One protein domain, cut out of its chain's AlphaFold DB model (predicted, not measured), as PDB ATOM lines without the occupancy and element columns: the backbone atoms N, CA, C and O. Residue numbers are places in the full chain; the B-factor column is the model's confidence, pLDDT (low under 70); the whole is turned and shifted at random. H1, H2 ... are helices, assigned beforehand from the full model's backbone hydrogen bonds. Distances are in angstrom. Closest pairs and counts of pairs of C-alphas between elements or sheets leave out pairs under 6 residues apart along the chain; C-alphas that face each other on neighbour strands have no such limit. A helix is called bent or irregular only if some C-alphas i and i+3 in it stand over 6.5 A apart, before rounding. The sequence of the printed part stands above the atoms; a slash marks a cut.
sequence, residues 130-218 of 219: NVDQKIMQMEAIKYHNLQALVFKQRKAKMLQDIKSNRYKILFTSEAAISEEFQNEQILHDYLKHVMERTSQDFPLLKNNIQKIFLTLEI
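AT A GLANCE: This is residues 130 to 218 of the 219 residues of the protein "Coiled-coil domain-containing protein 40-like protein" of Lasius niger (UniProt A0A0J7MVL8). Two long helices, H1 and H2, run in opposite directions as the two long sides of a flat, open frame, and the link of residues 164 to 173 crosses between them at one end. At the other end the shorter H3 folds back from H2 into the gap between the two, filling part of it and leaving the part towards the link empty. The printed part has 89 residues with three named helices, in the order H1, H2, H3, and no named strand; the class is all helix. The whole is loose, with a radius of gyration of the C-alphas of 17.6 A, and spans 52 by 27 by 12 A.

IN THESE COORDINATES: H1, residues 130 to 163, begins with C-alpha 130 at (32.358, 155.382, 50.475) and is 49.3 A long from first to last C-alpha. H2, residues 174 to 201, begins with C-alpha 174 at (63.942, 181.521, 82.845) and is 40.7 A long. H3, residues 203 to 216, is 19.3 A long and ends with C-alpha 216 at (48.034, 166.496, 70.058). H3 is irregular: C-alphas 204 and 207 are 7.8 A apart.

HOW THE PARTS SIT: H1 touches H3 with residues 136 to 148 alone, the closest C-alphas being those of His 144 and Leu 214, 5.8 A apart. They run the same way at a shallow tilt of 29 degrees. H2 and H3 form a helical hairpin over a tight link, opposite ways at a shallow tilt of 18 degrees. H2 touches H3 with residues 188 to 199 alone; the closest C-alphas are those of Ser 199 and Lys 206, 5.4 A apart. H1 and H2 are apart. In H1 and H2 every O i to N i+4 pair is within hydrogen-bond range; in H3, 8 of 10 are.

THE WHOLE: The two farthest C-alphas, of Asn 130 and Ser 173, are 54.4 A apart. The printed part has no cut, and the link from H1 to H2 is short. The mean pLDDT of the printed part is 90.3, and no printed residue is under 70.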
ATOM      1  N   ASN A 130      31.820 154.095  50.917       93.50
ATOM      2  CA  ASN A 130      32.358 155.382  50.475       93.50
ATOM      3  C   ASN A 130      31.742 156.539  51.272       93.50
ATOM      4  O   ASN A 130      32.455 157.442  51.717       93.50
ATOM      5  N   VAL A 131      30.422 156.502  51.473       95.62
ATOM      6  CA  VAL A 131      29.705 157.503  52.271       95.62
ATOM      7  C   VAL A 131      30.163 157.455  53.726       95.62
ATOM      8  O   VAL A 131      30.518 158.500  54.272       95.62
ATOM      9  N   ASP A 132      30.264 156.269  54.322       93.00
ATOM     10  CA  ASP A 132      30.757 156.097  55.693       93.00
ATOM     11  C   ASP A 132      32.185 156.628  55.848       93.00
ATOM     12  O   ASP A 132      32.489 157.357  56.796       93.00
ATOM     13  N   GLN A 133      33.068 156.343  54.885       91.12
ATOM     14  CA  GLN A 133      34.429 156.876  54.886       91.12
ATOM     15  C   GLN A 133      34.449 158.408  54.835       91.12
ATOM     16  O   GLN A 133      35.205 159.037  55.581       91.12
ATOM     17  N   LYS A 134      33.605 159.022  53.999       94.31
ATOM     18  CA  LYS A 134      33.478 160.485  53.918       94.31
ATOM     19  C   LYS A 134      32.940 161.089  55.211       94.31
ATOM     20  O   LYS A 134      33.460 162.115  55.647       94.31
ATOM     21  N   ILE A 135      31.948 160.457  55.840       94.06
ATOM     22  CA  ILE A 135      31.421 160.885  57.144       94.06
ATOM     23  C   ILE A 135      32.544 160.854  58.185       94.06
ATOM     24  O   ILE A 135      32.787 161.863  58.847       94.06
ATOM     25  N   MET A 136      33.289 159.749  58.274       89.06
ATOM     26  CA  MET A 136      34.406 159.609  59.216       89.06
ATOM     27  C   MET A 136      35.488 160.679  59.006       89.06
ATOM     28  O   MET A 136      35.949 161.292  59.972       89.06
ATOM     29  N   GLN A 137      35.870 160.954  57.755       89.12
ATOM     30  CA  GLN A 137      36.839 162.007  57.430       89.12
ATOM     31  C   GLN A 137      36.325 163.400  57.814       89.12
ATOM     32  O   GLN A 137      37.045 164.185  58.433       89.12
ATOM     33  N   MET A 138      35.069 163.706  57.486       93.06
ATOM     34  CA  MET A 138      34.468 165.000  57.799       93.06
ATOM     35  C   MET A 138      34.326 165.214  59.310       93.06
ATOM     36  O   MET A 138      34.562 166.319  59.801       93.06
ATOM     37  N   GLU A 139      34.005 164.167  60.068       91.44
ATOM     38  CA  GLU A 139      34.001 164.229  61.528       91.44
ATOM     39  C   GLU A 139      35.382 164.522  62.114       91.44
ATOM     40  O   GLU A 139      35.479 165.319  63.050       91.44
ATOM     41  N   ALA A 140      36.434 163.898  61.580       87.44
ATOM     42  CA  ALA A 140      37.805 164.127  62.025       87.44
ATOM     43  C   ALA A 140      38.229 165.588  61.792       87.44
ATOM     44  O   ALA A 140      38.720 166.241  62.713       87.44
ATOM     45  N   ILE A 141      37.939 166.135  60.605       89.75
ATOM     46  CA  ILE A 141      38.204 167.543  60.270       89.75
ATOM     47  C   ILE A 141      37.405 168.482  61.180       89.75
ATOM     48  O   ILE A 141      37.955 169.432  61.736       89.75
ATOM     49  N   LYS A 142      36.106 168.212  61.371       92.69
ATOM     50  CA  LYS A 142      35.243 168.995  62.269       92.69
ATOM     51  C   LYS A 142      35.816 169.034  63.685       92.69
ATOM     52  O   LYS A 142      35.839 170.095  64.306       92.69
ATOM     53  N   TYR A 143      36.275 167.889  64.185       90.44
ATOM     54  CA  TYR A 143      36.852 167.773  65.518       90.44
ATOM     55  C   TYR A 143      38.162 168.560  65.646       90.44
ATOM     56  O   TYR A 143      38.296 169.364  66.567       90.44
ATOM     57  N   HIS A 144      39.085 168.399  64.693       89.12
ATOM     58  CA  HIS A 144      40.342 169.151  64.661       89.12
ATOM     59  C   HIS A 144      40.097 170.669  64.633       89.12
ATOM     60  O   HIS A 144      40.638 171.408  65.454       89.12
ATOM     61  N   ASN A 145      39.199 171.137  63.758       92.25
ATOM     62  CA  ASN A 145      38.852 172.557  63.657       92.25
ATOM     63  C   ASN A 145      38.265 173.110  64.961       92.25
ATOM     64  O   ASN A 145      38.587 174.231  65.358       92.25
ATOM     65  N   LEU A 146      37.417 172.329  65.640       93.12
ATOM     66  CA  LEU A 146      36.851 172.714  66.930       93.12
ATOM     67  C   LEU A 146      37.944 172.863  67.994       93.12
ATOM     68  O   LEU A 146      37.968 173.869  68.701       93.12
ATOM     69  N   GLN A 147      38.868 171.904  68.087       91.25
ATOM     70  CA  GLN A 147      39.974 171.972  69.044       91.25
ATOM     71  C   GLN A 147      40.900 173.159  68.757       91.25
ATOM     72  O   GLN A 147      41.240 173.915  69.669       91.25
ATOM     73  N   ALA A 148      41.224 173.405  67.485       92.00
ATOM     74  CA  ALA A 148      42.054 174.534  67.081       92.00
ATOM     75  C   ALA A 148      41.384 175.876  67.416       92.00
ATOM     76  O   ALA A 148      42.045 176.821  67.857       92.00
ATOM     77  N   LEU A 149      40.061 175.967  67.252       95.31
ATOM     78  CA  LEU A 149      39.285 177.139  67.649       95.31
ATOM     79  C   LEU A 149      39.325 177.355  69.167       95.31
ATOM     80  O   LEU A 149      39.611 178.468  69.609       95.31
ATOM     81  N   VAL A 150      39.084 176.307  69.961       94.44
ATOM     82  CA  VAL A 150      39.138 176.373  71.432       94.44
ATOM     83  C   VAL A 150      40.527 176.801  71.904       94.44
ATOM     84  O   VAL A 150      40.643 177.660  72.782       94.44
ATOM     85  N   PHE A 151      41.588 176.270  71.295       92.12
ATOM     86  CA  PHE A 151      42.960 176.666  71.599       92.12
ATOM     87  C   PHE A 151      43.200 178.155  71.314       92.12
ATOM     88  O   PHE A 151      43.672 178.890  72.185       92.12
ATOM     89  N   LYS A 152      42.793 178.641  70.134       94.19
ATOM     90  CA  LYS A 152      42.889 180.065  69.771       94.19
ATOM     91  C   LYS A 152      42.102 180.959  70.731       94.19
ATOM     92  O   LYS A 152      42.612 181.999  71.138       94.19
ATOM     93  N   GLN A 153      40.900 180.550  71.136       96.19
ATOM     94  CA  GLN A 153      40.079 181.280  72.109       96.19
ATOM     95  C   GLN A 153      40.755 181.359  73.484       96.19
ATOM     96  O   GLN A 153      40.803 182.435  74.083       96.19
ATOM     97  N   ARG A 154      41.328 180.251  73.971       93.75
ATOM     98  CA  ARG A 154      42.088 180.226  75.231       93.75
ATOM     99  C   ARG A 154      43.310 181.137  75.165       93.75
ATOM    100  O   ARG A 154      43.495 181.960  76.059       93.75
ATOM    101  N   LYS A 155      44.088 181.059  74.082       92.62
ATOM    102  CA  LYS A 155      45.258 181.922  73.864       92.62
ATOM    103  C   LYS A 155      44.868 183.401  73.820       92.62
ATOM    104  O   LYS A 155      45.508 184.218  74.475       92.62
ATOM    105  N   ALA A 156      43.795 183.748  73.111       95.94
ATOM    106  CA  ALA A 156      43.283 185.117  73.058       95.94
ATOM    107  C   ALA A 156      42.881 185.635  74.449       95.94
ATOM    108  O   ALA A 156      43.233 186.758  74.807       95.94
ATOM    109  N   LYS A 157      42.211 184.803  75.259       95.00
ATOM    110  CA  LYS A 157      41.860 185.141  76.645       95.00
ATOM    111  C   LYS A 157      43.101 185.377  77.509       95.00
ATOM    112  O   LYS A 157      43.163 186.389  78.196       95.00
ATOM    113  N   MET A 158      44.111 184.506  77.426       91.31
ATOM    114  CA  MET A 158      45.372 184.690  78.160       91.31
ATOM    115  C   MET A 158      46.066 186.001  77.779       91.31
ATOM    116  O   MET A 158      46.473 186.760  78.654       91.31
ATOM    117  N   LEU A 159      46.146 186.314  76.482       93.50
ATOM    118  CA  LEU A 159      46.718 187.578  76.006       93.50
ATOM    119  C   LEU A 159      45.916 188.795  76.496       93.50
ATOM    120  O   LEU A 159      46.498 189.825  76.836       93.50
ATOM    121  N   GLN A 160      44.588 188.686  76.572       94.88
ATOM    122  CA  GLN A 160      43.733 189.731  77.132       94.88
ATOM    123  C   GLN A 160      43.955 189.917  78.639       94.88
ATOM    124  O   GLN A 160      43.972 191.051  79.121       94.88
ATOM    125  N   ASP A 161      44.147 188.833  79.388       94.00
ATOM    126  CA  ASP A 161      44.452 188.888  80.819       94.00
ATOM    127  C   ASP A 161      45.835 189.503  81.079       94.00
ATOM    128  O   ASP A 161      45.978 190.295  82.010       94.00
ATOM    129  N   ILE A 162      46.818 189.247  80.208       91.12
ATOM    130  CA  ILE A 162      48.118 189.937  80.229       91.12
ATOM    131  C   ILE A 162      47.927 191.433  79.956       91.12
ATOM    132  O   ILE A 162      48.361 192.263  80.749       91.12
ATOM    133  N   LYS A 163      47.206 191.796  78.884       93.94
ATOM    134  CA  LYS A 163      46.937 193.201  78.526       93.94
ATOM    135  C   LYS A 163      46.203 193.968  79.633       93.94
ATOM    136  O   LYS A 163      46.394 195.171  79.775       93.94
ATOM    137  N   SER A 164      45.335 193.291  80.381       94.75
ATOM    138  CA  SER A 164      44.544 193.881  81.468       94.75
ATOM    139  C   SER A 164      45.211 193.781  82.847       94.75
ATOM    140  O   SER A 164      44.561 194.098  83.840       94.75
ATOM    141  N   ASN A 165      46.483 193.362  82.923       89.06
ATOM    142  CA  ASN A 165      47.240 193.146  84.166       89.06
ATOM    143  C   ASN A 165      46.559 192.190  85.168       89.06
ATOM    144  O   ASN A 165      46.811 192.251  86.369       89.06
ATOM    145  N   ARG A 166      45.694 191.291  84.686       91.44
ATOM    146  CA  ARG A 166      45.048 190.243  85.496       91.44
ATOM    147  C   ARG A 166      45.811 188.921  85.480       91.44
ATOM    148  O   ARG A 166      45.476 188.013  86.237       91.44
ATOM    149  N   TYR A 167      46.802 188.789  84.604       88.69
ATOM    150  CA  TYR A 167      47.619 187.589  84.509       88.69
ATOM    151  C   TYR A 167      48.584 187.476  85.695       88.69
ATOM    152  O   TYR A 167      49.330 188.405  85.997       88.69
ATOM    153  N   LYS A 168      48.591 186.307  86.340       83.88
ATOM    154  CA  LYS A 168      49.533 185.968  87.408       83.88
ATOM    155  C   LYS A 168      50.683 185.151  86.823       83.88
ATOM    156  O   LYS A 168      50.453 184.076  86.276       83.88
ATOM    157  N   ILE A 169      51.906 185.657  86.970       81.81
ATOM    158  CA  ILE A 169      53.127 184.956  86.559       81.81
ATOM    159  C   ILE A 169      53.260 183.669  87.384       81.81
ATOM    160  O   ILE A 169      53.216 183.717  88.614       81.81
ATOM    161  N   LEU A 170      53.389 182.531  86.699       81.06
ATOM    162  CA  LEU A 170      53.528 181.209  87.323       81.06
ATOM    163  C   LEU A 170      54.991 180.860  87.621       81.06
ATOM    164  O   LEU A 170      55.279 180.305  88.676       81.06
ATOM    165  N   PHE A 171      55.906 181.248  86.732       83.12
ATOM    166  CA  PHE A 171      57.337 180.977  86.847       83.12
ATOM    167  C   PHE A 171      58.118 182.283  86.738       83.12
ATOM    168  O   PHE A 171      57.905 183.065  85.814       83.12
ATOM    169  N   THR A 172      58.996 182.536  87.704       81.38
ATOM    170  CA  THR A 172      59.736 183.800  87.826       81.38
ATOM    171  C   THR A 172      61.167 183.723  87.297       81.38
ATOM    172  O   THR A 172      61.772 184.771  87.083       81.38
ATOM    173  N   SER A 173      61.709 182.521  87.063       88.88
ATOM    174  CA  SER A 173      63.039 182.314  86.483       88.88
ATOM    175  C   SER A 173      62.957 181.657  85.105       88.88
ATOM    176  O   SER A 173      62.139 180.772  84.861       88.88
ATOM    177  N   GLU A 174      63.839 182.078  84.201       86.75
ATOM    178  CA  GLU A 174      63.942 181.521  82.845       86.75
ATOM    179  C   GLU A 174      64.336 180.034  82.855       86.75
ATOM    180  O   GLU A 174      63.838 179.250  82.046       86.75
ATOM    181  N   ALA A 175      65.158 179.630  83.830       89.38
ATOM    182  CA  ALA A 175      65.525 178.233  84.046       89.38
ATOM    183  C   ALA A 175      64.302 177.358  84.377       89.38
ATOM    184  O   ALA A 175      64.138 176.305  83.768       89.38
ATOM    185  N   ALA A 176      63.407 177.820  85.263       88.75
ATOM    186  CA  ALA A 176      62.192 177.081  85.615       88.75
ATOM    187  C   ALA A 176      61.203 176.986  84.440       88.75
ATOM    188  O   ALA A 176      60.539 175.969  84.276       88.75
ATOM    189  N   ILE A 177      61.125 178.021  83.592       88.56
ATOM    190  CA  ILE A 177      60.302 177.987  82.371       88.56
ATOM    191  C   ILE A 177      60.839 176.949  81.380       88.56
ATOM    192  O   ILE A 177      60.056 176.197  80.806       88.56
ATOM    193  N   SER A 178      62.160 176.907  81.169       89.69
ATOM    194  CA  SER A 178      62.775 175.937  80.251       89.69
ATOM    195  C   SER A 178      62.608 174.498  80.731       89.69
ATOM    196  O   SER A 178      62.317 173.625  79.919       89.69
ATOM    197  N   GLU A 179      62.759 174.256  82.034       92.38
ATOM    198  CA  GLU A 179      62.543 172.937  82.634       92.38
ATOM    199  C   GLU A 179      61.091 172.472  82.457       92.38
ATOM    200  O   GLU A 179      60.852 171.379  81.947       92.38
ATOM    201  N   GLU A 180      60.113 173.325  82.779       90.44
ATOM    202  CA  GLU A 180      58.697 172.980  82.621       90.44
ATOM    203  C   GLU A 180      58.322 172.743  81.153       90.44
ATOM    204  O   GLU A 180      57.585 171.814  80.826       90.44
ATOM    205  N   PHE A 181      58.876 173.543  80.240       89.00
ATOM    206  CA  PHE A 181      58.666 173.359  78.809       89.00
ATOM    207  C   PHE A 181      59.226 172.020  78.303       89.00
ATOM    208  O   PHE A 181      58.576 171.349  77.500       89.00
ATOM    209  N   GLN A 182      60.400 171.602  78.787       92.44
ATOM    210  CA  GLN A 182      60.958 170.284  78.471       92.44
ATOM    211  C   GLN A 182      60.105 169.149  79.050       92.44
ATOM    212  O   GLN A 182      59.856 168.165  78.355       92.44
ATOM    213  N   ASN A 183      59.610 169.294  80.282       92.94
ATOM    214  CA  ASN A 183      58.722 168.310  80.902       92.94
ATOM    215  C   ASN A 183      57.424 168.127  80.100       92.94
ATOM    216  O   ASN A 183      57.014 166.992  79.848       92.94
ATOM    217  N   GLU A 184      56.812 169.221  79.639       90.44
ATOM    218  CA  GLU A 184      55.633 169.186  78.765       90.44
ATOM    219  C   GLU A 184      55.924 168.506  77.421       90.44
ATOM    220  O   GLU A 184      55.126 167.689  76.964       90.44
ATOM    221  N   GLN A 185      57.084 168.762  76.801       91.12
ATOM    222  CA  GLN A 185      57.476 168.060  75.570       91.12
ATOM    223  C   GLN A 185      57.617 166.549  75.784       91.12
ATOM    224  O   GLN A 185      57.068 165.767  75.009       91.12
ATOM    225  N   ILE A 186      58.290 166.130  76.858       94.12
ATOM    226  CA  ILE A 186      58.461 164.710  77.192       94.12
ATOM    227  C   ILE A 186      57.100 164.049  77.437       94.12
ATOM    228  O   ILE A 186      56.841 162.945  76.946       94.12
ATOM    229  N   LEU A 187      56.213 164.717  78.180       92.75
ATOM    230  CA  LEU A 187      54.868 164.216  78.450       92.75
ATOM    231  C   LEU A 187      54.040 164.105  77.164       92.75
ATOM    232  O   LEU A 187      53.329 163.114  76.977       92.75
ATOM    233  N   HIS A 188      54.151 165.087  76.271       90.94
ATOM    234  CA  HIS A 188      53.483 165.081  74.977       90.94
ATOM    235  C   HIS A 188      53.953 163.905  74.107       90.94
ATOM    236  O   HIS A 188      53.119 163.138  73.616       90.94
ATOM    237  N   ASP A 189      55.265 163.700  73.976       91.62
ATOM    238  CA  ASP A 189      55.835 162.588  73.209       91.62
ATOM    239  C   ASP A 189      55.420 161.229  73.786       91.62
ATOM    240  O   ASP A 189      55.028 160.316  73.049       91.62
ATOM    241  N   TYR A 190      55.420 161.105  75.114       94.31
ATOM    242  CA  TYR A 190      54.938 159.907  75.792       94.31
ATOM    243  C   TYR A 190      53.456 159.648  75.505       94.31
ATOM    244  O   TYR A 190      53.073 158.527  75.163       94.31
ATOM    245  N   LEU A 191      52.609 160.677  75.588       92.94
ATOM    246  CA  LEU A 191      51.180 160.551  75.317       92.94
ATOM    247  C   LEU A 191      50.917 160.150  73.862       92.94
ATOM    248  O   LEU A 191      50.076 159.284  73.606       92.94
ATOM    249  N   LYS A 192      51.672 160.714  72.915       91.56
ATOM    250  CA  LYS A 192      51.623 160.325  71.504       91.56
ATOM    251  C   LYS A 192      51.968 158.846  71.339       91.56
ATOM    252  O   LYS A 192      51.194 158.108  70.731       91.56
ATOM    253  N   HIS A 193      53.051 158.387  71.965       93.00
ATOM    254  CA  HIS A 193      53.450 156.982  71.931       93.00
ATOM    255  C   HIS A 193      52.379 156.044  72.516       93.00
ATOM    256  O   HIS A 193      52.029 155.031  71.904       93.00
ATOM    257  N   VAL A 194      51.797 156.392  73.669       93.75
ATOM    258  CA  VAL A 194      50.710 155.614  74.290       93.75
ATOM    259  C   VAL A 194      49.500 155.529  73.358       93.75
ATOM    260  O   VAL A 194      48.906 154.457  73.217       93.75
ATOM    261  N   MET A 195      49.141 156.619  72.676       92.12
ATOM    262  CA  MET A 195      48.053 156.615  71.695       92.12
ATOM    263  C   MET A 195      48.375 155.773  70.456       92.12
ATOM    264  O   MET A 195      47.478 155.099  69.945       92.12
ATOM    265  N   GLU A 196      49.633 155.719  70.010       91.25
ATOM    266  CA  GLU A 196      50.041 154.884  68.866       91.25
ATOM    267  C   GLU A 196      49.879 153.406  69.207       91.25
ATOM    268  O   GLU A 196      49.274 152.646  68.446       91.25
ATOM    269  N   ARG A 197      50.338 153.016  70.400       93.44
ATOM    270  CA  ARG A 197      50.171 151.662  70.940       93.44
ATOM    271  C   ARG A 197      48.699 151.312  71.138       93.44
ATOM    272  O   ARG A 197      48.247 150.282  70.650       93.44
ATOM    273  N   THR A 198      47.916 152.214  71.724       92.44
ATOM    274  CA  THR A 198      46.471 152.011  71.922       92.44
ATOM    275  C   THR A 198      45.738 151.848  70.586       92.44
ATOM    276  O   THR A 198      44.829 151.027  70.475       92.44
ATOM    277  N   SER A 199      46.141 152.575  69.537       92.12
ATOM    278  CA  SER A 199      45.550 152.413  68.204       92.12
ATOM    279  C   SER A 199      45.874 151.060  67.568       92.12
ATOM    280  O   SER A 199      45.079 150.583  66.754       92.12
ATOM    281  N   GLN A 200      47.030 150.471  67.884       91.88
ATOM    282  CA  GLN A 200      47.417 149.136  67.420       91.88
ATOM    283  C   GLN A 200      46.657 148.049  68.187       91.88
ATOM    284  O   GLN A 200      46.129 147.123  67.572       91.88
ATOM    285  N   ASP A 201      46.560 148.200  69.509       94.06
ATOM    286  CA  ASP A 201      45.946 147.218  70.404       94.06
ATOM    287  C   ASP A 201      44.409 147.203  70.289       94.06
ATOM    288  O   ASP A 201      43.780 146.153  70.436       94.06
ATOM    289  N   PHE A 202      43.791 148.345  69.950       92.88
ATOM    290  CA  PHE A 202      42.334 148.493  69.839       92.88
ATOM    291  C   PHE A 202      41.887 149.081  68.485       92.88
ATOM    292  O   PHE A 202      41.397 150.215  68.426       92.88
ATOM    293  N   PRO A 203      41.938 148.305  67.383       89.69
ATOM    294  CA  PRO A 203      41.563 148.787  66.047       89.69
ATOM    295  C   PRO A 203      40.119 149.300  65.946       89.69
ATOM    296  O   PRO A 203      39.835 150.206  65.166       89.69
ATOM    297  N   LEU A 204      39.206 148.756  66.759       88.88
ATOM    298  CA  LEU A 204      37.802 149.183  66.815       88.88
ATOM    299  C   LEU A 204      37.638 150.632  67.303       88.88
ATOM    300  O   LEU A 204      36.653 151.285  66.971       88.88
ATOM    301  N   LEU A 205      38.602 151.146  68.071       88.50
ATOM    302  CA  LEU A 205      38.592 152.508  68.606       88.50
ATOM    303  C   LEU A 205      39.412 153.487  67.759       88.50
ATOM    304  O   LEU A 205      39.501 154.661  68.120       88.50
ATOM    305  N   LYS A 206      39.971 153.043  66.625       86.94
ATOM    306  CA  LYS A 206      40.884 153.827  65.780       86.94
ATOM    307  C   LYS A 206      40.366 155.234  65.481       86.94
ATOM    308  O   LYS A 206      41.116 156.191  65.604       86.94
ATOM    309  N   ASN A 207      39.079 155.382  65.169       84.19
ATOM    310  CA  ASN A 207      38.487 156.691  64.866       84.19
ATOM    311  C   ASN A 207      38.484 157.642  66.071       84.19
ATOM    312  O   ASN A 207      38.751 158.833  65.924       84.19
ATOM    313  N   ASN A 208      38.190 157.128  67.265       85.50
ATOM    314  CA  ASN A 208      38.200 157.929  68.488       85.50
ATOM    315  C   ASN A 208      39.632 158.296  68.882       85.50
ATOM    316  O   ASN A 208      39.893 159.437  69.249       85.50
ATOM    317  N   ILE A 209      40.569 157.362  68.729       89.62
ATOM    318  CA  ILE A 209      41.990 157.594  69.001       89.62
ATOM    319  C   ILE A 209      42.568 158.606  68.000       89.62
ATOM    320  O   ILE A 209      43.299 159.510  68.390       89.62
ATOM    321  N   GLN A 210      42.171 158.545  66.727       86.25
ATOM    322  CA  GLN A 210      42.599 159.506  65.712       86.25
ATOM    323  C   GLN A 210      42.116 160.935  66.004       86.25
ATOM    324  O   GLN A 210      42.850 161.888  65.762       86.25
ATOM    325  N   LYS A 211      40.925 161.104  66.595       85.00
ATOM    326  CA  LYS A 211      40.466 162.415  67.092       85.00
ATOM    327  C   LYS A 211      41.409 162.962  68.178       85.00
ATOM    328  O   LYS A 211      41.725 164.151  68.166       85.00
ATOM    329  N   ILE A 212      41.901 162.101  69.071       86.81
ATOM    330  CA  ILE A 212      42.869 162.480  70.113       86.81
ATOM    331  C   ILE A 212      44.213 162.865  69.481       86.81
ATOM    332  O   ILE A 212      44.734 163.931  69.796       86.81
ATOM    333  N   PHE A 213      44.723 162.083  68.524       85.81
ATOM    334  CA  PHE A 213      45.947 162.423  67.783       85.81
ATOM    335  C   PHE A 213      45.892 163.798  67.129       85.81
ATOM    336  O   PHE A 213      46.786 164.612  67.326       85.81
ATOM    337  N   LEU A 214      44.798 164.089  66.425       83.50
ATOM    338  CA  LEU A 214      44.588 165.385  65.779       83.50
ATOM    339  C   LEU A 214      44.547 166.555  66.771       83.50
ATOM    340  O   LEU A 214      44.647 167.701  66.343       83.50
ATOM    341  N   THR A 215      44.347 166.293  68.066       84.44
ATOM    342  CA  THR A 215      44.414 167.310  69.129       84.44
ATOM    343  C   THR A 215      45.842 167.529  69.601       84.44
ATOM    344  O   THR A 215      46.232 168.667  69.840       84.44
ATOM    345  N   LEU A 216      46.616 166.449  69.708       85.00
ATOM    346  CA  LEU A 216      48.034 166.496  70.058       85.00
ATOM    347  C   LEU A 216      48.851 167.234  68.981       85.00
ATOM    348  O   LEU A 216      49.796 167.938  69.302       85.00
ATOM    349  N   GLU A 217      48.420 167.187  67.718       81.19
ATOM    350  CA  GLU A 217      49.044 167.914  66.597       81.19
ATOM    351  C   GLU A 217      48.768 169.433  66.554       81.19
ATOM    352  O   GLU A 217      49.332 170.130  65.715       81.19
ATOM    353  N   ILE A 218      47.871 169.968  67.393       77.06
ATOM    354  CA  ILE A 218      47.533 171.410  67.399       77.06
ATOM    355  C   ILE A 218      48.572 172.239  68.178       77.06
ATOM    356  O   ILE A 218      48.606 173.466  68.029       77.06
TER     357      ILE A 218